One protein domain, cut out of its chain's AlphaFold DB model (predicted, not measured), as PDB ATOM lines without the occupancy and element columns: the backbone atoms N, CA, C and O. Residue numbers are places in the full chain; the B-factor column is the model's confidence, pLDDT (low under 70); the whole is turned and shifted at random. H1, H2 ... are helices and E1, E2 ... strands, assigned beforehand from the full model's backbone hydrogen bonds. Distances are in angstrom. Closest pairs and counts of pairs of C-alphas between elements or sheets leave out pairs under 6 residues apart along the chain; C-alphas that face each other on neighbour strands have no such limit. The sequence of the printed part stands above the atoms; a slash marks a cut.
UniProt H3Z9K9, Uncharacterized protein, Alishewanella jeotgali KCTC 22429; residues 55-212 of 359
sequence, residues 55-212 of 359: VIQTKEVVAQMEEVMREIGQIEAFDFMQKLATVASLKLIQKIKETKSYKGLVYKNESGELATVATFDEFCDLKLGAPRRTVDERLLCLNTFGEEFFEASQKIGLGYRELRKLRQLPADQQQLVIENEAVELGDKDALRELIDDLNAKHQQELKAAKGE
ATOM      1  N   VAL A  55     -33.066  -7.418  16.952       58.25
ATOM      2  CA  VAL A  55     -32.254  -7.491  15.718       58.25
ATOM      3  C   VAL A  55     -32.433  -6.251  14.835       58.25
ATOM      4  O   VAL A  55     -31.470  -5.783  14.228       58.25
ATOM      5  N   ILE A  56     -33.645  -5.695  14.766       59.88
ATOM      6  CA  ILE A  56     -33.908  -4.434  14.058       59.88
ATOM      7  C   ILE A  56     -33.179  -3.282  14.758       59.88
ATOM      8  O   ILE A  56     -32.469  -2.540  14.093       59.88
ATOM      9  N   GLN A  57     -33.239  -3.213  16.090       59.00
ATOM     10  CA  GLN A  57     -32.499  -2.220  16.874       59.00
ATOM     11  C   GLN A  57     -30.981  -2.360  16.710       59.00
ATOM     12  O   GLN A  57     -30.293  -1.354  16.590       59.00
ATOM     13  N   THR A  58     -30.430  -3.579  16.645       58.16
ATOM     14  CA  THR A  58     -28.986  -3.752  16.386       58.16
ATOM     15  C   THR A  58     -28.606  -3.339  14.967       58.16
ATOM     16  O   THR A  58     -27.568  -2.712  14.786       58.16
ATOM     17  N   LYS A  59     -29.438  -3.630  13.958       59.38
ATOM     18  CA  LYS A  59     -29.214  -3.157  12.580       59.38
ATOM     19  C   LYS A  59     -29.325  -1.640  12.455       59.38
ATOM     20  O   LYS A  59     -28.527  -1.049  11.741       59.38
ATOM     21  N   GLU A  60     -30.267  -1.016  13.156       58.28
ATOM     22  CA  GLU A  60     -30.406   0.443  13.215       58.28
ATOM     23  C   GLU A  60     -29.192   1.091  13.890       58.28
ATOM     24  O   GLU A  60     -28.655   2.054  13.357       58.28
ATOM     25  N   VAL A  61     -28.694   0.529  14.998       60.81
ATOM     26  CA  VAL A  61     -27.474   1.013  15.671       60.81
ATOM     27  C   VAL A  61     -26.232   0.849  14.785       60.81
ATOM     28  O   VAL A  61     -25.390   1.743  14.745       60.81
ATOM     29  N   VAL A  62     -26.109  -0.254  14.039       62.84
ATOM     30  CA  VAL A  62     -24.996  -0.460  13.092       62.84
ATOM     31  C   VAL A  62     -25.100   0.487  11.891       62.84
ATOM     32  O   VAL A  62     -24.098   1.084  11.519       62.84
ATOM     33  N   ALA A  63     -26.295   0.704  11.335       62.62
ATOM     34  CA  ALA A  63     -26.509   1.661  10.246       62.62
ATOM     35  C   ALA A  63     -26.231   3.112  10.685       62.62
ATOM     36  O   ALA A  63     -25.594   3.865   9.953       62.62
ATOM     37  N   GLN A  64     -26.635   3.485  11.903       59.41
ATOM     38  CA  GLN A  64     -26.277   4.771  12.511       59.41
ATOM     39  C   GLN A  64     -24.759   4.898  12.702       59.41
ATOM     40  O   GLN A  64     -24.194   5.962  12.469       59.41
ATOM     41  N   MET A  65     -24.073   3.819  13.084       66.62
ATOM     42  CA  MET A  65     -22.615   3.809  13.225       66.62
ATOM     43  C   MET A  65     -21.895   3.949  11.872       66.62
ATOM     44  O   MET A  65     -20.893   4.658  11.783       66.62
ATOM     45  N   GLU A  66     -22.402   3.321  10.809       73.25
ATOM     46  CA  GLU A  66     -21.894   3.491   9.440       73.25
ATOM     47  C   GLU A  66     -22.084   4.927   8.931       73.25
ATOM     48  O   GLU A  66     -21.171   5.497   8.327       73.25
ATOM     49  N   GLU A  67     -23.241   5.534   9.207       75.00
ATOM     50  CA  GLU A  67     -23.530   6.931   8.873       75.00
ATOM     51  C   GLU A  67     -22.571   7.884   9.600       75.00
ATOM     52  O   GLU A  67     -21.913   8.695   8.948       75.00
ATOM     53  N   VAL A  68     -22.379   7.703  10.911       78.00
ATOM     54  CA  VAL A  68     -21.432   8.494  11.714       78.00
ATOM     55  C   VAL A  68     -19.994   8.335  11.215       78.00
ATOM     56  O   VAL A  68     -19.279   9.327  11.095       78.00
ATOM     57  N   MET A  69     -19.542   7.124  10.871       75.56
ATOM     58  CA  MET A  69     -18.197   6.937  10.308       75.56
ATOM     59  C   MET A  69     -18.036   7.625   8.947       75.56
ATOM     60  O   MET A  69     -16.985   8.211   8.673       75.56
ATOM     61  N   ARG A  70     -19.072   7.603   8.096       81.50
ATOM     62  CA  ARG A  70     -19.056   8.319   6.814       81.50
ATOM     63  C   ARG A  70     -18.992   9.829   7.023       81.50
ATOM     64  O   ARG A  70     -18.250  10.504   6.313       81.50
ATOM     65  N   GLU A  71     -19.746  10.351   7.982       81.88
ATOM     66  CA  GLU A  71     -19.717  11.763   8.361       81.88
ATOM     67  C   GLU A  71     -18.357  12.171   8.939       81.88
ATOM     68  O   GLU A  71     -17.821  13.198   8.529       81.88
ATOM     69  N   ILE A  72     -17.740  11.351   9.796       80.44
ATOM     70  CA  ILE A  72     -16.378  11.586  10.307       80.44
ATOM     71  C   ILE A  72     -15.375  11.662   9.151       80.44
ATOM     72  O   ILE A  72     -14.618  12.626   9.069       80.44
ATOM     73  N   GLY A  73     -15.418  10.718   8.207       79.94
ATOM     74  CA  GLY A  73     -14.542  10.754   7.031       79.94
ATOM     75  C   GLY A  73     -14.770  11.990   6.148       79.94
ATOM     76  O   GLY A  73     -13.821  12.557   5.606       79.94
ATOM     77  N   GLN A  74     -16.017  12.462   6.026       83.56
ATOM     78  CA  GLN A  74     -16.318  13.725   5.343       83.56
ATOM     79  C   GLN A  74     -15.745  14.930   6.097       83.56
ATOM     80  O   GLN A  74     -15.158  15.810   5.468       83.56
ATOM     81  N   ILE A  75     -15.877  14.967   7.424       81.69
ATOM     82  CA  ILE A  75     -15.309  16.021   8.274       81.69
ATOM     83  C   ILE A  75     -13.784  16.063   8.118       81.69
ATOM     84  O   ILE A  75     -13.230  17.140   7.911       81.69
ATOM     85  N   GLU A  76     -13.110  14.914   8.137       80.50
ATOM     86  CA  GLU A  76     -11.661  14.817   7.919       80.50
ATOM     87  C   GLU A  76     -11.249  15.317   6.525       80.50
ATOM     88  O   GLU A  76     -10.272  16.056   6.389       80.50
ATOM     89  N   ALA A  77     -12.021  14.985   5.484       79.75
ATOM     90  CA  ALA A  77     -11.775  15.475   4.130       79.75
ATOM     91  C   ALA A  77     -11.961  17.000   4.015       79.75
ATOM     92  O   ALA A  77     -11.156  17.675   3.363       79.75
ATOM     93  N   PHE A  78     -12.993  17.565   4.652       84.81
ATOM     94  CA  PHE A  78     -13.206  19.014   4.691       84.81
ATOM     95  C   PHE A  78     -12.113  19.740   5.476       84.81
ATOM     96  O   PHE A  78     -11.624  20.770   5.010       84.81
ATOM     97  N   ASP A  79     -11.672  19.186   6.604       78.38
ATOM     98  CA  ASP A  79     -10.547  19.719   7.376       78.38
ATOM     99  C   ASP A  79      -9.246  19.701   6.551       78.38
ATOM    100  O   ASP A  79      -8.502  20.685   6.509       78.38
ATOM    101  N   PHE A  80      -8.998  18.626   5.794       76.38
ATOM    102  CA  PHE A  80      -7.869  18.554   4.868       76.38
ATOM    103  C   PHE A  80      -7.944  19.613   3.755       76.38
ATOM    104  O   PHE A  80      -6.966  20.321   3.497       76.38
ATOM    105  N   MET A  81      -9.109  19.788   3.125       80.56
ATOM    106  CA  MET A  81      -9.307  20.841   2.122       80.56
ATOM    107  C   MET A  81      -9.109  22.244   2.714       80.56
ATOM    108  O   MET A  81      -8.510  23.110   2.070       80.56
ATOM    109  N   GLN A  82      -9.552  22.470   3.953       81.06
ATOM    110  CA  GLN A  82      -9.344  23.728   4.669       81.06
ATOM    111  C   GLN A  82      -7.852  24.010   4.902       81.06
ATOM    112  O   GLN A  82      -7.398  25.142   4.696       81.06
ATOM    113  N   LYS A  83      -7.068  22.995   5.280       76.38
ATOM    114  CA  LYS A  83      -5.609  23.105   5.454       76.38
ATOM    115  C   LYS A  83      -4.902  23.545   4.170       76.38
ATOM    116  O   LYS A  83      -4.082  24.457   4.226       76.38
ATOM    117  N   LEU A  84      -5.277  22.994   3.013       74.88
ATOM    118  CA  LEU A  84      -4.728  23.414   1.714       74.88
ATOM    119  C   LEU A  84      -5.145  24.845   1.341       74.88
ATOM    120  O   LEU A  84      -4.312  25.678   0.982       74.88
ATOM    121  N   ALA A  85      -6.432  25.171   1.498       82.00
ATOM    122  CA  ALA A  85      -6.946  26.512   1.217       82.00
ATOM    123  C   ALA A  85      -6.298  27.593   2.103       82.00
ATOM    124  O   ALA A  85      -6.210  28.759   1.708       82.00
ATOM    125  N   THR A  86      -5.803  27.210   3.285       80.69
ATOM    126  CA  THR A  86      -5.140  28.122   4.220       80.69
ATOM    127  C   THR A  86      -3.900  28.762   3.596       80.69
ATOM    128  O   THR A  86      -3.733  29.974   3.727       80.69
ATOM    129  N   VAL A  87      -3.064  28.024   2.862       80.12
ATOM    130  CA  VAL A  87      -1.833  28.592   2.276       80.12
ATOM    131  C   VAL A  87      -2.145  29.591   1.167       80.12
ATOM    132  O   VAL A  87      -1.657  30.725   1.194       80.12
ATOM    133  N   ALA A  88      -3.057  29.231   0.263       82.19
ATOM    134  CA  ALA A  88      -3.553  30.140  -0.766       82.19
ATOM    135  C   ALA A  88      -4.167  31.415  -0.153       82.19
ATOM    136  O   ALA A  88      -3.899  32.529  -0.613       82.19
ATOM    137  N   SER A  89      -4.940  31.273   0.931       84.38
ATOM    138  CA  SER A  89      -5.511  32.415   1.652       84.38
ATOM    139  C   SER A  89      -4.428  33.313   2.262       84.38
ATOM    140  O   SER A  89      -4.511  34.536   2.145       84.38
ATOM    141  N   LEU A  90      -3.369  32.735   2.841       87.12
ATOM    142  CA  LEU A  90      -2.265  33.482   3.444       87.12
ATOM    143  C   LEU A  90      -1.486  34.282   2.403       87.12
ATOM    144  O   LEU A  90      -1.158  35.437   2.663       87.12
ATOM    145  N   LYS A  91      -1.277  33.739   1.201       86.44
ATOM    146  CA  LYS A  91      -0.674  34.484   0.085       86.44
ATOM    147  C   LYS A  91      -1.508  35.684  -0.350       86.44
ATOM    148  O   LYS A  91      -0.971  36.765  -0.594       86.44
ATOM    149  N   LEU A  92      -2.830  35.524  -0.429       85.25
ATOM    150  CA  LEU A  92      -3.727  36.643  -0.728       85.25
ATOM    151  C   LEU A  92      -3.673  37.701   0.378       85.25
ATOM    152  O   LEU A  92      -3.588  38.891   0.079       85.25
ATOM    153  N   ILE A  93      -3.644  37.280   1.645       86.75
ATOM    154  CA  ILE A  93      -3.500  38.182   2.793       86.75
ATOM    155  C   ILE A  93      -2.153  38.917   2.748       86.75
ATOM    156  O   ILE A  93      -2.116  40.127   2.967       86.75
ATOM    157  N   GLN A  94      -1.060  38.226   2.413       88.75
ATOM    158  CA  GLN A  94       0.263  38.824   2.237       88.75
ATOM    159  C   GLN A  94       0.246  39.896   1.148       88.75
ATOM    160  O   GLN A  94       0.656  41.030   1.393       88.75
ATOM    161  N   LYS A  95      -0.339  39.585  -0.012       86.19
ATOM    162  CA  LYS A  95      -0.500  40.543  -1.111       86.19
ATOM    163  C   LYS A  95      -1.329  41.760  -0.692       86.19
ATOM    164  O   LYS A  95      -0.949  42.893  -0.986       86.19
ATOM    165  N   ILE A  96      -2.444  41.561   0.015       86.44
ATOM    166  CA  ILE A  96      -3.289  42.654   0.536       86.44
ATOM    167  C   ILE A  96      -2.499  43.532   1.514       86.44
ATOM    168  O   ILE A  96      -2.594  44.762   1.476       86.44
ATOM    169  N   LYS A  97      -1.689  42.911   2.375       85.12
ATOM    170  CA  LYS A  97      -0.843  43.603   3.348       85.12
ATOM    171  C   LYS A  97       0.234  44.452   2.666       85.12
ATOM    172  O   LYS A  97       0.401  45.615   3.034       85.12
ATOM    173  N   GLU A  98       0.920  43.903   1.666       87.00
ATOM    174  CA  GLU A  98       1.987  44.572   0.905       87.00
ATOM    175  C   GLU A  98       1.454  45.725   0.044       87.00
ATOM    176  O   GLU A  98       1.981  46.837   0.088       87.00
ATOM    177  N   THR A  99       0.355  45.492  -0.677       84.44
ATOM    178  CA  THR A  99      -0.303  46.502  -1.529       84.44
ATOM    179  C   THR A  99      -1.075  47.560  -0.743       84.44
ATOM    180  O   THR A  99      -1.488  48.571  -1.308       84.44
ATOM    181  N   LYS A 100      -1.285  47.344   0.562       84.00
ATOM    182  CA  LYS A 100      -2.131  48.172   1.437       84.00
ATOM    183  C   LYS A 100      -3.562  48.346   0.911       84.00
ATOM    184  O   LYS A 100      -4.236  49.304   1.290       84.00
ATOM    185  N   SER A 101      -4.050  47.408   0.094       76.56
ATOM    186  CA  SER A 101      -5.381  47.462  -0.530       76.56
ATOM    187  C   SER A 101      -6.535  47.326   0.469       76.56
ATOM    188  O   SER A 101      -7.690  47.506   0.101       76.56
ATOM    189  N   TYR A 102      -6.233  47.005   1.730       78.75
ATOM    190  CA  TYR A 102      -7.206  46.997   2.819       78.75
ATOM    191  C   TYR A 102      -7.673  48.407   3.219       78.75
ATOM    192  O   TYR A 102      -8.751  48.548   3.793       78.75
ATOM    193  N   LYS A 103      -6.883  49.453   2.929       77.31
ATOM    194  CA  LYS A 103      -7.215  50.832   3.304       77.31
ATOM    195  C   LYS A 103      -8.369  51.366   2.464       77.31
ATOM    196  O   LYS A 103      -8.310  51.331   1.239       77.31
ATOM    197  N   GLY A 104      -9.391  51.904   3.127       70.25
ATOM    198  CA  GLY A 104     -10.574  52.451   2.455       70.25
ATOM    199  C   GLY A 104     -11.642  51.409   2.115       70.25
ATOM    200  O   GLY A 104     -12.641  51.755   1.489       70.25
ATOM    201  N   LEU A 105     -11.479  50.152   2.551       76.31
ATOM    202  CA  LEU A 105     -12.560  49.172   2.494       76.31
ATOM    203  C   LEU A 105     -13.702  49.617   3.403       76.31
ATOM    204  O   LEU A 105     -13.503  49.844   4.596       76.31
ATOM    205  N   VAL A 106     -14.900  49.718   2.835       71.38
ATOM    206  CA  VAL A 106     -16.096  50.114   3.577       71.38
ATOM    207  C   VAL A 106     -16.686  48.894   4.280       71.38
ATOM    208  O   VAL A 106     -16.828  47.817   3.693       71.38
ATOM    209  N   TYR A 107     -17.045  49.052   5.546       74.50
ATOM    210  CA  TYR A 107     -17.770  48.055   6.319       74.50
ATOM    211  C   TYR A 107     -18.861  48.726   7.154       74.50
ATOM    212  O   TYR A 107     -18.838  49.936   7.379       74.50
ATOM    213  N   LYS A 108     -19.865  47.945   7.551       72.19
ATOM    214  CA  LYS A 108     -20.930  48.419   8.435       72.19
ATOM    215  C   LYS A 108     -20.511  48.147   9.873       72.19
ATOM    216  O   LYS A 108     -20.263  46.991  10.211       72.19
ATOM    217  N   ASN A 109     -20.431  49.198  10.680       70.00
ATOM    218  CA  ASN A 109     -20.229  49.081  12.121       70.00
ATOM    219  C   ASN A 109     -21.478  48.500  12.800       70.00
ATOM    220  O   ASN A 109     -22.571  48.517  12.231       70.00
ATOM    221  N   GLU A 110     -21.334  48.055  14.049       71.69
ATOM    222  CA  GLU A 110     -22.442  47.578  14.897       71.69
ATOM    223  C   GLU A 110     -23.563  48.625  15.055       71.69
ATOM    224  O   GLU A 110     -24.728  48.279  15.227       71.69
ATOM    225  N   SER A 111     -23.230  49.911  14.904       70.56
ATOM    226  CA  SER A 111     -24.164  51.046  14.922       70.56
ATOM    227  C   SER A 111     -24.860  51.325  13.577       70.56
ATOM    228  O   SER A 111     -25.616  52.284  13.470       70.56
ATOM    229  N   GLY A 112     -24.614  50.521  12.534       71.19
ATOM    230  CA  GLY A 112     -25.238  50.663  11.208       71.19
ATOM    231  C   GLY A 112     -24.600  51.707  10.278       71.19
ATOM    232  O   GLY A 112     -25.020  51.828   9.127       71.19
ATOM    233  N   GLU A 113     -23.572  52.421  10.738       70.62
ATOM    234  CA  GLU A 113     -22.839  53.427   9.963       70.62
ATOM    235  C   GLU A 113     -21.763  52.803   9.060       70.62
ATOM    236  O   GLU A 113     -21.164  51.774   9.387       70.62
ATOM    237  N   LEU A 114     -21.519  53.437   7.907       70.31
ATOM    238  CA  LEU A 114     -20.467  53.046   6.968       70.31
ATOM    239  C   LEU A 114     -19.126  53.613   7.443       70.31
ATOM    240  O   LEU A 114     -18.881  54.812   7.328       70.31
ATOM    241  N   ALA A 115     -18.258  52.742   7.946       74.19
ATOM    242  CA  ALA A 115     -16.893  53.074   8.334       74.19
ATOM    243  C   ALA A 115     -15.887  52.523   7.319       74.19
ATOM    244  O   ALA A 115     -16.170  51.579   6.575       74.19
ATOM    245  N   THR A 116     -14.698  53.121   7.276       76.44
ATOM    246  CA  THR A 116     -13.592  52.684   6.415       76.44
ATOM    247  C   THR A 116     -12.486  52.056   7.243       76.44
ATOM    248  O   THR A 116     -12.057  52.651   8.227       76.44
ATOM    249  N   VAL A 117     -11.970  50.911   6.797       76.50
ATOM    250  CA  VAL A 117     -10.803  50.262   7.407       76.50
ATOM    251  C   VAL A 117      -9.565  51.142   7.209       76.50
ATOM    252  O   VAL A 117      -9.179  51.439   6.071       76.50
ATOM    253  N   ALA A 118      -8.933  51.554   8.307       76.88
ATOM    254  CA  ALA A 118      -7.736  52.394   8.298       76.88
ATOM    255  C   ALA A 118      -6.463  51.584   8.582       76.88
ATOM    256  O   ALA A 118      -5.398  51.851   8.003       76.88
ATOM    257  N   THR A 119      -6.572  50.578   9.453       84.25
ATOM    258  CA  THR A 119      -5.444  49.765   9.918       84.25
ATOM    259  C   THR A 119      -5.549  48.309   9.463       84.25
ATOM    260  O   THR A 119      -6.621  47.792   9.163       84.25
ATOM    261  N   PHE A 120      -4.403  47.624   9.383       82.12
ATOM    262  CA  PHE A 120      -4.385  46.187   9.081       82.12
ATOM    263  C   PHE A 120      -4.973  45.355  10.231       82.12
ATOM    264  O   PHE A 120      -5.462  44.261   9.997       82.12
ATOM    265  N   ASP A 121      -4.942  45.887  11.456       85.12
ATOM    266  CA  ASP A 121      -5.516  45.241  12.640       85.12
ATOM    267  C   ASP A 121      -7.042  45.139  12.512       85.12
ATOM    268  O   ASP A 121      -7.592  44.041  12.505       85.12
ATOM    269  N   GLU A 122      -7.695  46.267  12.209       82.12
ATOM    270  CA  GLU A 122      -9.125  46.324  11.876       82.12
ATOM    271  C   GLU A 122      -9.482  45.394  10.710       82.12
ATOM    272  O   GLU A 122     -10.508  44.721  10.738       82.12
ATOM    273  N   PHE A 123      -8.638  45.321   9.674       83.19
ATOM    274  CA  PHE A 123      -8.860  44.404   8.555       83.19
ATOM    275  C   PHE A 123      -8.868  42.935   9.003       83.19
ATOM    276  O   PHE A 123      -9.742  42.169   8.592       83.19
ATOM    277  N   CYS A 124      -7.902  42.540   9.834       85.31
ATOM    278  CA  CYS A 124      -7.801  41.182  10.353       85.31
ATOM    279  C   CYS A 124      -9.021  40.815  11.209       85.31
ATOM    280  O   CYS A 124      -9.646  39.781  10.964       85.31
ATOM    281  N   ASP A 125      -9.420  41.692  12.126       84.38
ATOM    282  CA  ASP A 125     -10.545  41.426  13.023       84.38
ATOM    283  C   ASP A 125     -11.886  41.403  12.269       84.38
ATOM    284  O   ASP A 125     -12.681  40.479  12.438       84.38
ATOM    285  N   LEU A 126     -12.120  42.367  11.372       80.81
ATOM    286  CA  LEU A 126     -13.416  42.547  10.704       80.81
ATOM    287  C   LEU A 126     -13.629  41.641   9.488       80.81
ATOM    288  O   LEU A 126     -14.773  41.327   9.156       80.81
ATOM    289  N   LYS A 127     -12.564  41.295   8.751       80.38
ATOM    290  CA  LYS A 127     -12.672  40.550   7.482       80.38
ATOM    291  C   LYS A 127     -12.107  39.141   7.549       80.38
ATOM    292  O   LYS A 127     -12.602  38.283   6.825       80.38
ATOM    293  N   LEU A 128     -11.096  38.899   8.381       81.19
ATOM    294  CA  LEU A 128     -10.486  37.574   8.526       81.19
ATOM    295  C   LEU A 128     -10.991  36.829   9.769       81.19
ATOM    296  O   LEU A 128     -10.799  35.618   9.851       81.19
ATOM    297  N   GLY A 129     -11.625  37.527  10.721       83.62
ATOM    298  CA  GLY A 129     -12.112  36.936  11.970       83.62
ATOM    299  C   GLY A 129     -10.989  36.373  12.844       83.62
ATOM    300  O   GLY A 129     -11.215  35.461  13.637       83.62
ATOM    301  N   ALA A 130      -9.761  36.864  12.664       85.19
ATOM    302  CA  ALA A 130      -8.584  36.404  13.383       85.19
ATOM    303  C   ALA A 130      -7.734  37.606  13.793       85.19
ATOM    304  O   ALA A 130      -7.529  38.496  12.969       85.19
ATOM    305  N   PRO A 131      -7.163  37.607  15.010       88.44
ATOM    306  CA  PRO A 131      -6.353  38.722  15.461       88.44
ATOM    307  C   PRO A 131      -5.102  38.835  14.597       88.44
ATOM    308  O   PRO A 131      -4.483  37.826  14.224       88.44
ATOM    309  N   ARG A 132      -4.671  40.070  14.340       88.50
ATOM    310  CA  ARG A 132      -3.478  40.360  13.535       88.50
ATOM    311  C   ARG A 132      -2.255  39.566  13.963       88.50
ATOM    312  O   ARG A 132      -1.515  39.098  13.109       88.50
ATOM    313  N   ARG A 133      -2.047  39.374  15.268       88.44
ATOM    314  CA  ARG A 133      -0.915  38.590  15.784       88.44
ATOM    315  C   ARG A 133      -0.897  37.169  15.217       88.44
ATOM    316  O   ARG A 133       0.159  36.693  14.820       88.44
ATOM    317  N   THR A 134      -2.047  36.505  15.151       86.88
ATOM    318  CA  THR A 134      -2.152  35.150  14.596       86.88
ATOM    319  C   THR A 134      -1.875  35.157  13.099       86.88
ATOM    320  O   THR A 134      -1.148  34.298  12.609       86.88
ATOM    321  N   VAL A 135      -2.407  36.140  12.370       87.62
ATOM    322  CA  VAL A 135      -2.156  36.297  10.930       87.62
ATOM    323  C   VAL A 135      -0.672  36.555  10.658       87.62
ATOM    324  O   VAL A 135      -0.078  35.894   9.811       87.62
ATOM    325  N   ASP A 136      -0.049  37.451  11.417       88.88
ATOM    326  CA  ASP A 136       1.371  37.779  11.307       88.88
ATOM    327  C   ASP A 136       2.259  36.577  11.662       88.88
ATOM    328  O   ASP A 136       3.242  36.324  10.970       88.88
ATOM    329  N   GLU A 137       1.902  35.786  12.681       89.19
ATOM    330  CA  GLU A 137       2.615  34.545  13.016       89.19
ATOM    331  C   GLU A 137       2.537  33.505  11.888       89.19
ATOM    332  O   GLU A 137       3.539  32.845  11.610       89.19
ATOM    333  N   ARG A 138       1.381  33.380  11.223       88.00
ATOM    334  CA  ARG A 138       1.186  32.482  10.072       88.00
ATOM    335  C   ARG A 138       1.990  32.928   8.857       88.00
ATOM    336  O   ARG A 138       2.690  32.115   8.264       88.00
ATOM    337  N   LEU A 139       1.929  34.220   8.529       90.00
ATOM    338  CA  LEU A 139       2.724  34.819   7.456       90.00
ATOM    339  C   LEU A 139       4.222  34.666   7.718       90.00
ATOM    340  O   LEU A 139       4.984  34.386   6.800       90.00
ATOM    341  N   LEU A 140       4.646  34.819   8.973       90.38
ATOM    342  CA  LEU A 140       6.035  34.613   9.351       90.38
ATOM    343  C   LEU A 140       6.458  33.157   9.124       90.38
ATOM    344  O   LEU A 140       7.492  32.943   8.512       90.38
ATOM    345  N   CYS A 141       5.664  32.169   9.553       89.00
ATOM    346  CA  CYS A 141       5.971  30.758   9.282       89.00
ATOM    347  C   CYS A 141       6.055  30.456   7.779       89.00
ATOM    348  O   CYS A 141       7.001  29.795   7.359       89.00
ATOM    349  N   LEU A 142       5.113  30.969   6.979       87.88
ATOM    350  CA  LEU A 142       5.116  30.795   5.524       87.88
ATOM    351  C   LEU A 142       6.385  31.381   4.887       87.88
ATOM    352  O   LEU A 142       7.025  30.734   4.066       87.88
ATOM    353  N   ASN A 143       6.778  32.589   5.297       87.94
ATOM    354  CA  ASN A 143       7.970  33.253   4.772       87.94
ATOM    355  C   ASN A 143       9.279  32.600   5.238       87.94
ATOM    356  O   ASN A 143      10.269  32.665   4.519       87.94
ATOM    357  N   THR A 144       9.314  32.019   6.443       87.38
ATOM    358  CA  THR A 144      10.525  31.384   6.986       87.38
ATOM    359  C   THR A 144      10.784  30.016   6.368       87.38
ATOM    360  O   THR A 144      11.921  29.732   6.016       87.38
ATOM    361  N   PHE A 145       9.759  29.173   6.244       88.06
ATOM    362  CA  PHE A 145       9.944  27.786   5.803       88.06
ATOM    363  C   PHE A 145       9.677  27.568   4.311       88.06
ATOM    364  O   PHE A 145      10.004  26.515   3.777       88.06
ATOM    365  N   GLY A 146       9.084  28.555   3.636       87.75
ATOM    366  CA  GLY A 146       8.659  28.431   2.250       87.75
ATOM    367  C   GLY A 146       7.285  27.777   2.106       87.75
ATOM    368  O   GLY A 146       6.692  27.261   3.054       87.75
ATOM    369  N   GLU A 147       6.753  27.842   0.889       86.00
ATOM    370  CA  GLU A 147       5.400  27.381   0.574       86.00
ATOM    371  C   GLU A 147       5.270  25.859   0.628       86.00
ATOM    372  O   GLU A 147       4.368  25.359   1.294       86.00
ATOM    373  N   GLU A 148       6.190  25.137  -0.014       85.31
ATOM    374  CA  GLU A 148       6.113  23.679  -0.174       85.31
ATOM    375  C   GLU A 148       6.109  22.960   1.180       85.31
ATOM    376  O   GLU A 148       5.214  22.166   1.473       85.31
ATOM    377  N   PHE A 149       7.052  23.309   2.059       88.06
ATOM    378  CA  PHE A 149       7.096  22.749   3.406       88.06
ATOM    379  C   PHE A 149       5.893  23.177   4.243       88.06
ATOM    380  O   PHE A 149       5.334  22.368   4.981       88.06
ATOM    381  N   PHE A 150       5.472  24.443   4.157       88.12
ATOM    382  CA  PHE A 150       4.334  24.904   4.942       88.12
ATOM    383  C   PHE A 150       3.051  24.163   4.534       88.12
ATOM    384  O   PHE A 150       2.334  23.686   5.413       88.12
ATOM    385  N   GLU A 151       2.802  23.964   3.238       86.25
ATOM    386  CA  GLU A 151       1.697  23.138   2.732       86.25
ATOM    387  C   GLU A 151       1.795  21.685   3.196       86.25
ATOM    388  O   GLU A 151       0.821  21.157   3.744       86.25
ATOM    389  N   ALA A 152       2.968  21.060   3.050       85.44
ATOM    390  CA  ALA A 152       3.210  19.698   3.516       85.44
ATOM    391  C   ALA A 152       2.940  19.570   5.024       85.44
ATOM    392  O   ALA A 152       2.214  18.674   5.453       85.44
ATOM    393  N   SER A 153       3.414  20.534   5.819       86.69
ATOM    394  CA  SER A 153       3.208  20.586   7.269       86.69
ATOM    395  C   SER A 153       1.727  20.711   7.647       86.69
ATOM    396  O   SER A 153       1.268  20.057   8.585       86.69
ATOM    397  N   GLN A 154       0.942  21.505   6.906       86.81
ATOM    398  CA  GLN A 154      -0.497  21.617   7.143       86.81
ATOM    399  C   GLN A 154      -1.221  20.328   6.736       86.81
ATOM    400  O   GLN A 154      -2.102  19.878   7.471       86.81
ATOM    401  N   LYS A 155      -0.819  19.698   5.622       83.44
ATOM    402  CA  LYS A 155      -1.374  18.430   5.120       83.44
ATOM    403  C   LYS A 155      -1.231  17.293   6.128       83.44
ATOM    404  O   LYS A 155      -2.211  16.609   6.403       83.44
ATOM    405  N   ILE A 156      -0.053  17.143   6.724       85.94
ATOM    406  CA  ILE A 156       0.219  16.120   7.750       85.94
ATOM    407  C   ILE A 156      -0.335  16.510   9.130       85.94
ATOM    408  O   ILE A 156      -0.291  15.728  10.074       85.94
ATOM    409  N   GLY A 157      -0.874  17.725   9.277       85.56
ATOM    410  CA  GLY A 157      -1.449  18.210  10.528       85.56
ATOM    411  C   GLY A 157      -0.408  18.557  11.594       85.56
ATOM    412  O   GLY A 157      -0.683  18.385  12.789       85.56
ATOM    413  N   LEU A 158       0.772  19.029  11.184       87.69
ATOM    414  CA  LEU A 158       1.765  19.617  12.077       87.69
ATOM    415  C   LEU A 158       1.229  20.950  12.620       87.69
ATOM    416  O   LEU A 158       0.839  21.851  11.876       87.69
ATOM    417  N   GLY A 159       1.171  21.069  13.944       86.44
ATOM    418  CA  GLY A 159       0.593  22.235  14.597       86.44
ATOM    419  C   GLY A 159       1.497  23.469  14.550       86.44
ATOM    420  O   GLY A 159       2.712  23.417  14.359       86.44
ATOM    421  N   TYR A 160       0.899  24.630  14.830       86.12
ATOM    422  CA  TYR A 160       1.640  25.890  14.967       86.12
ATOM    423  C   TYR A 160       2.603  25.904  16.158       86.12
ATOM    424  O   TYR A 160       3.526  26.718  16.193       86.12
ATOM    425  N   ARG A 161       2.402  25.028  17.150       88.56
ATOM    426  CA  ARG A 161       3.305  24.909  18.299       88.56
ATOM    427  C   ARG A 161       4.656  24.364  17.850       88.56
ATOM    428  O   ARG A 161       5.681  24.921  18.231       88.56
ATOM    429  N   GLU A 162       4.640  23.320  17.036       90.81
ATOM    430  CA  GLU A 162       5.809  22.680  16.448       90.81
ATOM    431  C   GLU A 162       6.505  23.638  15.475       90.81
ATOM    432  O   GLU A 162       7.694  23.899  15.629       90.81
ATOM    433  N   LEU A 163       5.755  24.303  14.588       90.19
ATOM    434  CA  LEU A 163       6.305  25.335  13.694       90.19
ATOM    435  C   LEU A 163       6.952  26.504  14.457       90.19
ATOM    436  O   LEU A 163       7.962  27.063  14.029       90.19
ATOM    437  N   ARG A 164       6.405  26.878  15.622       90.56
ATOM    438  CA  ARG A 164       7.010  27.902  16.483       90.56
ATOM    439  C   ARG A 164       8.324  27.420  17.097       90.56
ATOM    440  O   ARG A 164       9.240  28.232  17.195       90.56
ATOM    441  N   LYS A 165       8.411  26.152  17.517       91.62
ATOM    442  CA  LYS A 165       9.657  25.545  18.016       91.62
ATOM    443  C   LYS A 165      10.706  25.489  16.907       91.62
ATOM    444  O   LYS A 165      11.814  25.956  17.120       91.62
ATOM    445  N   LEU A 166      10.318  25.039  15.714       91.94
ATOM    446  CA  LEU A 166      11.185  24.994  14.539       91.94
ATOM    447  C   LEU A 166      11.778  26.374  14.217       91.94
ATOM    448  O   LEU A 166      12.979  26.503  14.027       91.94
ATOM    449  N   ARG A 167      10.974  27.442  14.283       91.19
ATOM    450  CA  ARG A 167      11.449  28.817  14.043       91.19
ATOM    451  C   ARG A 167      12.446  29.331  15.091       91.19
ATOM    452  O   ARG A 167      13.147  30.305  14.836       91.19
ATOM    453  N   GLN A 168      12.474  28.746  16.289       90.50
ATOM    454  CA  GLN A 168      13.452  29.112  17.320       90.50
ATOM    455  C   GLN A 168      14.831  28.506  17.052       90.50
ATOM    456  O   GLN A 168      15.794  28.943  17.676       90.50
ATOM    457  N   LEU A 169      14.924  27.522  16.154       91.44
ATOM    458  CA  LEU A 169      16.178  26.873  15.797       91.44
ATOM    459  C   LEU A 169      17.014  27.744  14.841       91.44
ATOM    460  O   LEU A 169      16.457  28.595  14.144       91.44
ATOM    461  N   PRO A 170      18.336  27.524  14.759       91.38
ATOM    462  CA  PRO A 170      19.193  28.087  13.717       91.38
ATOM    463  C   PRO A 170      18.762  27.656  12.308       91.38
ATOM    464  O   PRO A 170      18.183  26.583  12.141       91.38
ATOM    465  N   ALA A 171      19.101  28.457  11.292       89.06
ATOM    466  CA  ALA A 171      18.727  28.203   9.895       89.06
ATOM    467  C   ALA A 171      19.141  26.800   9.404       89.06
ATOM    468  O   ALA A 171      18.339  26.114   8.782       89.06
ATOM    469  N   ASP A 172      20.337  26.335   9.772       88.44
ATOM    470  CA  ASP A 172      20.843  25.014   9.371       88.44
ATOM    471  C   ASP A 172      19.975  23.868   9.922       88.44
ATOM    472  O   ASP A 172      19.672  22.901   9.227       88.44
ATOM    473  N   GLN A 173      19.521  23.995  11.174       89.06
ATOM    474  CA  GLN A 173      18.643  23.010  11.810       89.06
ATOM    475  C   GLN A 173      17.209  23.098  11.278       89.06
ATOM    476  O   GLN A 173      16.524  22.083  11.210       89.06
ATOM    477  N   GLN A 174      16.756  24.292  10.884       89.25
ATOM    478  CA  GLN A 174      15.472  24.453  10.200       89.25
ATOM    479  C   GLN A 174      15.479  23.725   8.857       89.25
ATOM    480  O   GLN A 174      14.551  22.970   8.578       89.25
ATOM    481  N   GLN A 175      16.542  23.898   8.071       88.50
ATOM    482  CA  GLN A 175      16.682  23.256   6.769       88.50
ATOM    483  C   GLN A 175      16.707  21.729   6.884       88.50
ATOM    484  O   GLN A 175      16.020  21.050   6.129       88.50
ATOM    485  N   LEU A 176      17.399  21.191   7.895       89.19
ATOM    486  CA  LEU A 176      17.444  19.750   8.162       89.19
ATOM    487  C   LEU A 176      16.055  19.142   8.414       89.19
ATOM    488  O   LEU A 176      15.807  17.997   8.047       89.19
ATOM    489  N   VAL A 177      15.156  19.890   9.054       88.19
ATOM    490  CA  VAL A 177      13.770  19.459   9.290       88.19
ATOM    491  C   VAL A 177      12.922  19.611   8.026       88.19
ATOM    492  O   VAL A 177      12.055  18.778   7.780       88.19
ATOM    493  N   ILE A 178      13.165  20.657   7.231       87.81
ATOM    494  CA  ILE A 178      12.446  20.918   5.977       87.81
ATOM    495  C   ILE A 178      12.734  19.839   4.927       87.81
ATOM    496  O   ILE A 178      11.808  19.359   4.281       87.81
ATOM    497  N   GLU A 179      13.998  19.446   4.792       87.00
ATOM    498  CA  GLU A 179      14.471  18.439   3.831       87.00
ATOM    499  C   GLU A 179      14.346  17.000   4.361       87.00
ATOM    500  O   GLU A 179      14.824  16.056   3.734       87.00
ATOM    501  N   ASN A 180      13.744  16.810   5.536       87.94
ATOM    502  CA  ASN A 180      13.654  15.494   6.149       87.94
ATOM    503  C   ASN A 180      12.669  14.585   5.396       87.94
ATOM    504  O   ASN A 180      11.538  14.981   5.115       87.94
ATOM    505  N   GLU A 181      13.051  13.326   5.178       79.56
ATOM    506  CA  GLU A 181      12.220  12.312   4.508       79.56
ATOM    507  C   GLU A 181      10.847  12.112   5.181       79.56
ATOM    508  O   GLU A 181       9.863  11.801   4.508       79.56
ATOM    509  N   ALA A 182      10.728  12.353   6.493       77.94
ATOM    510  CA  ALA A 182       9.453  12.284   7.212       77.94
ATOM    511  C   ALA A 182       8.400  13.272   6.673       77.94
ATOM    512  O   ALA A 182       7.200  13.008   6.776       77.94
ATOM    513  N   VAL A 183       8.826  14.388   6.069       78.31
ATOM    514  CA  VAL A 183       7.928  15.359   5.424       78.31
ATOM    515  C   VAL A 183       7.287  14.752   4.177       78.31
ATOM    516  O   VAL A 183       6.080  14.896   3.979       78.31
ATOM    517  N   GLU A 184       8.068  14.035   3.367       77.31
ATOM    518  CA  GLU A 184       7.584  13.360   2.156       77.31
ATOM    519  C   GLU A 184       6.720  12.139   2.490       77.31
ATOM    520  O   GLU A 184       5.667  11.931   1.884       77.31
ATOM    521  N   LEU A 185       7.137  11.361   3.493       81.44
ATOM    522  CA  LEU A 185       6.422  10.174   3.975       81.44
ATOM    523  C   LEU A 185       5.143  10.515   4.752       81.44
ATOM    524  O   LEU A 185       4.299   9.648   4.974       81.44
ATOM    525  N   GLY A 186       4.979  11.775   5.145       81.19
ATOM    526  CA  GLY A 186       3.815  12.244   5.879       81.19
ATOM    527  C   GLY A 186       3.792  11.844   7.355       81.19
ATOM    528  O   GLY A 186       2.721  11.847   7.967       81.19
ATOM    529  N   ASP A 187       4.945  11.498   7.933       87.31
ATOM    530  CA  ASP A 187       5.056  11.058   9.322       87.31
ATOM    531  C   ASP A 187       5.143  12.261  10.271       87.31
ATOM    532  O   ASP A 187       6.196  12.857  10.524       87.31
ATOM    533  N   LYS A 188       3.980  12.630  10.805       88.50
ATOM    534  CA  LYS A 188       3.836  13.734  11.751       88.50
ATOM    535  C   LYS A 188       4.598  13.501  13.055       88.50
ATOM    536  O   LYS A 188       5.104  14.471  13.627       88.50
ATOM    537  N   ASP A 189       4.603  12.276  13.570       88.19
ATOM    538  CA  ASP A 189       5.123  12.007  14.909       88.19
ATOM    539  C   ASP A 189       6.651  11.977  14.894       88.19
ATOM    540  O   ASP A 189       7.264  12.626  15.745       88.19
ATOM    541  N   ALA A 190       7.259  11.391  13.856       88.38
ATOM    542  CA  ALA A 190       8.703  11.467  13.635       88.38
ATOM    543  C   ALA A 190       9.192  12.920  13.488       88.38
ATOM    544  O   ALA A 190      10.178  13.328  14.105       88.38
ATOM    545  N   LEU A 191       8.468  13.745  12.718       88.88
ATOM    546  CA  LEU A 191       8.826  15.153  12.530       88.88
ATOM    547  C   LEU A 191       8.703  15.959  13.832       88.88
ATOM    548  O   LEU A 191       9.532  16.825  14.121       88.88
ATOM    549  N   ARG A 192       7.671  15.679  14.638       90.75
ATOM    550  CA  ARG A 192       7.489  16.314  15.948       90.75
ATOM    551  C   ARG A 192       8.621  15.951  16.904       90.75
ATOM    552  O   ARG A 192       9.126  16.849  17.576       90.75
ATOM    553  N   GLU A 193       8.996  14.677  16.976       92.00
ATOM    554  CA  GLU A 193      10.089  14.204  17.830       92.00
ATOM    555  C   GLU A 193      11.412  14.875  17.441       92.00
ATOM    556  O   GLU A 193      12.076  15.460  18.295       92.00
ATOM    557  N   LEU A 194      11.718  14.940  16.141       91.56
ATOM    558  CA  LEU A 194      12.909  15.623  15.634       91.56
ATOM    559  C   LEU A 194      12.951  17.111  16.024       91.56
ATOM    560  O   LEU A 194      13.983  17.608  16.483       91.56
ATOM    561  N   ILE A 195      11.839  17.837  15.863       92.19
ATOM    562  CA  ILE A 195      11.748  19.255  16.252       92.19
ATOM    563  C   ILE A 195      11.955  19.420  17.762       92.19
ATOM    564  O   ILE A 195      12.608  20.373  18.198       92.19
ATOM    565  N   ASP A 196      11.388  18.523  18.565       92.38
ATOM    566  CA  ASP A 196      11.478  18.588  20.020       92.38
ATOM    567  C   ASP A 196      12.898  18.296  20.513       92.38
ATOM    568  O   ASP A 196      13.406  19.048  21.351       92.38
ATOM    569  N   ASP A 197      13.570  17.313  19.923       93.06
ATOM    570  CA  ASP A 197      14.965  16.980  20.203       93.06
ATOM    571  C   ASP A 197      15.922  18.108  19.822       93.06
ATOM    572  O   ASP A 197      16.782  18.501  20.620       93.06
ATOM    573  N   LEU A 198      15.775  18.666  18.615       93.25
ATOM    574  CA  LEU A 198      16.604  19.784  18.165       93.25
ATOM    575  C   LEU A 198      16.390  21.014  19.042       93.25
ATOM    576  O   LEU A 198      17.354  21.675  19.424       93.25
ATOM    577  N   ASN A 199      15.148  21.299  19.435       92.31
ATOM    578  CA  ASN A 199      14.870  22.434  20.307       92.31
ATOM    579  C   ASN A 199      15.399  22.205  21.724       92.31
ATOM    580  O   ASN A 199      15.957  23.126  22.318       92.31
ATOM    581  N   ALA A 200      15.300  20.992  22.268       93.75
ATOM    582  CA  ALA A 200      15.896  20.667  23.559       93.75
ATOM    583  C   ALA A 200      17.421  20.871  23.543       93.75
ATOM    584  O   ALA A 200      17.952  21.564  24.418       93.75
ATOM    585  N   LYS A 201      18.105  20.353  22.513       93.44
ATOM    586  CA  LYS A 201      19.552  20.542  22.312       93.44
ATOM    587  C   LYS A 201      19.910  22.018  22.159       93.44
ATOM    588  O   LYS A 201      20.762  22.517  22.889       93.44
ATOM    589  N   HIS A 202      19.194  22.749  21.307       92.19
ATOM    590  CA  HIS A 202      19.455  24.167  21.080       92.19
ATOM    591  C   HIS A 202      19.252  25.012  22.348       92.19
ATOM    592  O   HIS A 202      20.059  25.887  22.659       92.19
ATOM    593  N   GLN A 203      18.212  24.736  23.142       92.44
ATOM    594  CA  GLN A 203      18.001  25.424  24.420       92.44
ATOM    595  C   GLN A 203      19.101  25.111  25.440       92.44
ATOM    596  O   GLN A 203      19.461  25.983  26.235       92.44
ATOM    597  N   GLN A 204      19.634  23.888  25.441       93.75
ATOM    598  CA  GLN A 204      20.759  23.513  26.295       93.75
ATOM    599  C   GLN A 204      22.040  24.247  25.877       93.75
ATOM    600  O   GLN A 204      22.686  24.859  26.728       93.75
ATOM    601  N   GLU A 205      22.357  24.266  24.582       93.56
ATOM    602  CA  GLU A 205      23.504  24.992  24.023       93.56
ATOM    603  C   GLU A 205      23.404  26.499  24.279       93.56
ATOM    604  O   GLU A 205      24.364  27.116  24.733       93.56
ATOM    605  N   LEU A 206      22.224  27.101  24.091       93.31
ATOM    606  CA  LEU A 206      21.997  28.516  24.392       93.31
ATOM    607  C   LEU A 206      22.214  28.842  25.870       93.31
ATOM    608  O   LEU A 206      22.714  29.921  26.194       93.31
ATOM    609  N   LYS A 207      21.808  27.952  26.780       93.75
ATOM    610  CA  LYS A 207      22.047  28.132  28.218       93.75
ATOM    611  C   LYS A 207      23.530  28.012  28.549       93.75
ATOM    612  O   LYS A 207      24.032  28.867  29.274       93.75
ATOM    613  N   ALA A 208      24.215  27.013  27.993       94.56
ATOM    614  CA  ALA A 208      25.652  26.825  28.174       94.56
ATOM    615  C   ALA A 208      26.438  28.038  27.654       94.56
ATOM    616  O   ALA A 208      27.157  28.673  28.420       94.56
ATOM    617  N   ALA A 209      26.184  28.462  26.414       94.38
ATOM    618  CA  ALA A 209      26.839  29.615  25.802       94.38
ATOM    619  C   ALA A 209      26.578  30.928  26.565       94.38
ATOM    620  O   ALA A 209      27.463  31.776  26.682       94.38
ATOM    621  N   LYS A 210      25.369  31.119  27.117       94.56
ATOM    622  CA  LYS A 210      25.074  32.273  27.988       94.56
ATOM    623  C   LYS A 210      25.847  32.218  29.305       94.56
ATOM    624  O   LYS A 210      26.290  33.268  29.764       94.56
ATOM    625  N   GLY A 211      25.993  31.031  29.896       94.75
ATOM    626  CA  GLY A 211      26.809  30.811  31.091       94.75
ATOM    627  C   GLY A 211      28.276  31.144  30.834       94.75
ATOM    628  O   GLY A 211      28.822  32.025  31.492       94.75
ATOM    629  N   GLU A 212      28.866  30.546  29.799       94.88
ATOM    630  CA  GLU A 212      30.255  30.797  29.393       94.88
ATOM    631  C   GLU A 212      30.508  32.275  29.086       94.88
ATOM    632  O   GLU A 212      31.508  32.844  29.519       94.88
TER     633      GLU A 212
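AT A GLANCE: This is residues 55 to 212 of the 359 residues of an uncharacterized protein of Alishewanella jeotgali KCTC 22429 (UniProt H3Z9K9). A loose body of short helices has two long helices reaching out of it towards opposite ends of the longest axis: H1, whose residues 55 to 78 stick out, and H8, whose residues 204 to 212 stick out. In the body H4 packs on H1, H3 crosses H1, H5 and H6 pack on H8, and the small strand hairpin of E1 and E2 lies at the end of the body away from H8. The printed part has 158 residues, with eight named helices and two named strands in the order H1, E1, E2, H2, H3, H4, H5, H6, H7, H8; the sheet has the order E1 - E2 and is antiparallel, and the class is mostly helix. The whole is loose, with a radius of gyration of the C-alphas of 21.6 A, and flat, spanning 75 by 51 by 27 A.

HOW THE PARTS SIT: E1, residues 106 to 108, and E2, residues 114 to 116, form an antiparallel hairpin at 136 degrees, with N 107 and O 115, and N 115 and O 107, each 2.9 A apart and within hydrogen-bond range. E1 is apart from H2, residues 120 to 128, but only just, at 8.3 A. H2 touches residues 132 to 135 of H3, residues 132 to 145, about perpendicular at 87 degrees, the closest C-alphas being those of Asp 121 and Arg 132, 5.4 A apart. H3 touches H1, residues 55 to 99, at residues 87 to 94 of H1, about perpendicular at 83 degrees, closest at the C-alphas of Leu 90 and Leu 139, 6.5 A. Residues 80 to 87 of H1 touch H4, residues 147 to 155, at a shallow tilt of 20 degrees, opposite ways; the C-alphas of Lys 83 and Gln 154 are closest, 5.6 A apart. H3 also touches H5, residues 160 to 168, the same way at a steep tilt of 59 degrees, closest at the C-alphas of Cys 141 and Leu 163, 7.0 A. H5 touches H8, residues 188 to 212, the same way at a steep tilt of 37 degrees, only just past shallow; the C-alphas of Leu 166 and Ile 195 are closest, 6.0 A apart. H6, residues 171 to 178, touches H8 at a shallow tilt of 13 degrees, opposite ways, closest at the C-alphas of Val 177 and Ile 195, 7.3 A. H7, residues 181 to 185, touches H4, the closest C-alphas being those of Ala 152 and Val 183, 6.7 A apart, and touches H8 only at the corner. H1 and H8 are apart. The helix packing is mostly crossed, but only just, with 2 of 6 pairs at a shallow tilt. In H2 to H8 every O i to N i+4 pair is within hydrogen-bond range; in H1 39 of 41 are.

IN THESE COORDINATES: The hairpin strands E1 and E2 have 3 residues each, and E1 begins at C-alpha 106, (-16.096, 50.114, 3.577). H1 runs 65.1 A from C-alpha 55 at (-32.254, -7.491, 15.718), with a kink of 29 degrees near residue 86. H8 runs 36.1 A and ends at C-alpha 212, (30.255, 30.797, 29.393). H3 measures 20.0 A, H5 12.5 A, H4 12.1 A, H2 10.6 A and H6 10.4 A; H7 has 5 residues.

THE WHOLE: The C-alphas farthest apart are those of Ile 56 and Glu 212, 74.8 A. Without the stretches that stand free, the body spans 54 by 31 by 24 A. The printed part has no cut and no long link; the link from H1 to E1 is short, and the others are tight. The mean pLDDT of the printed part is 83.1, and residues 55 to 65 are under 70.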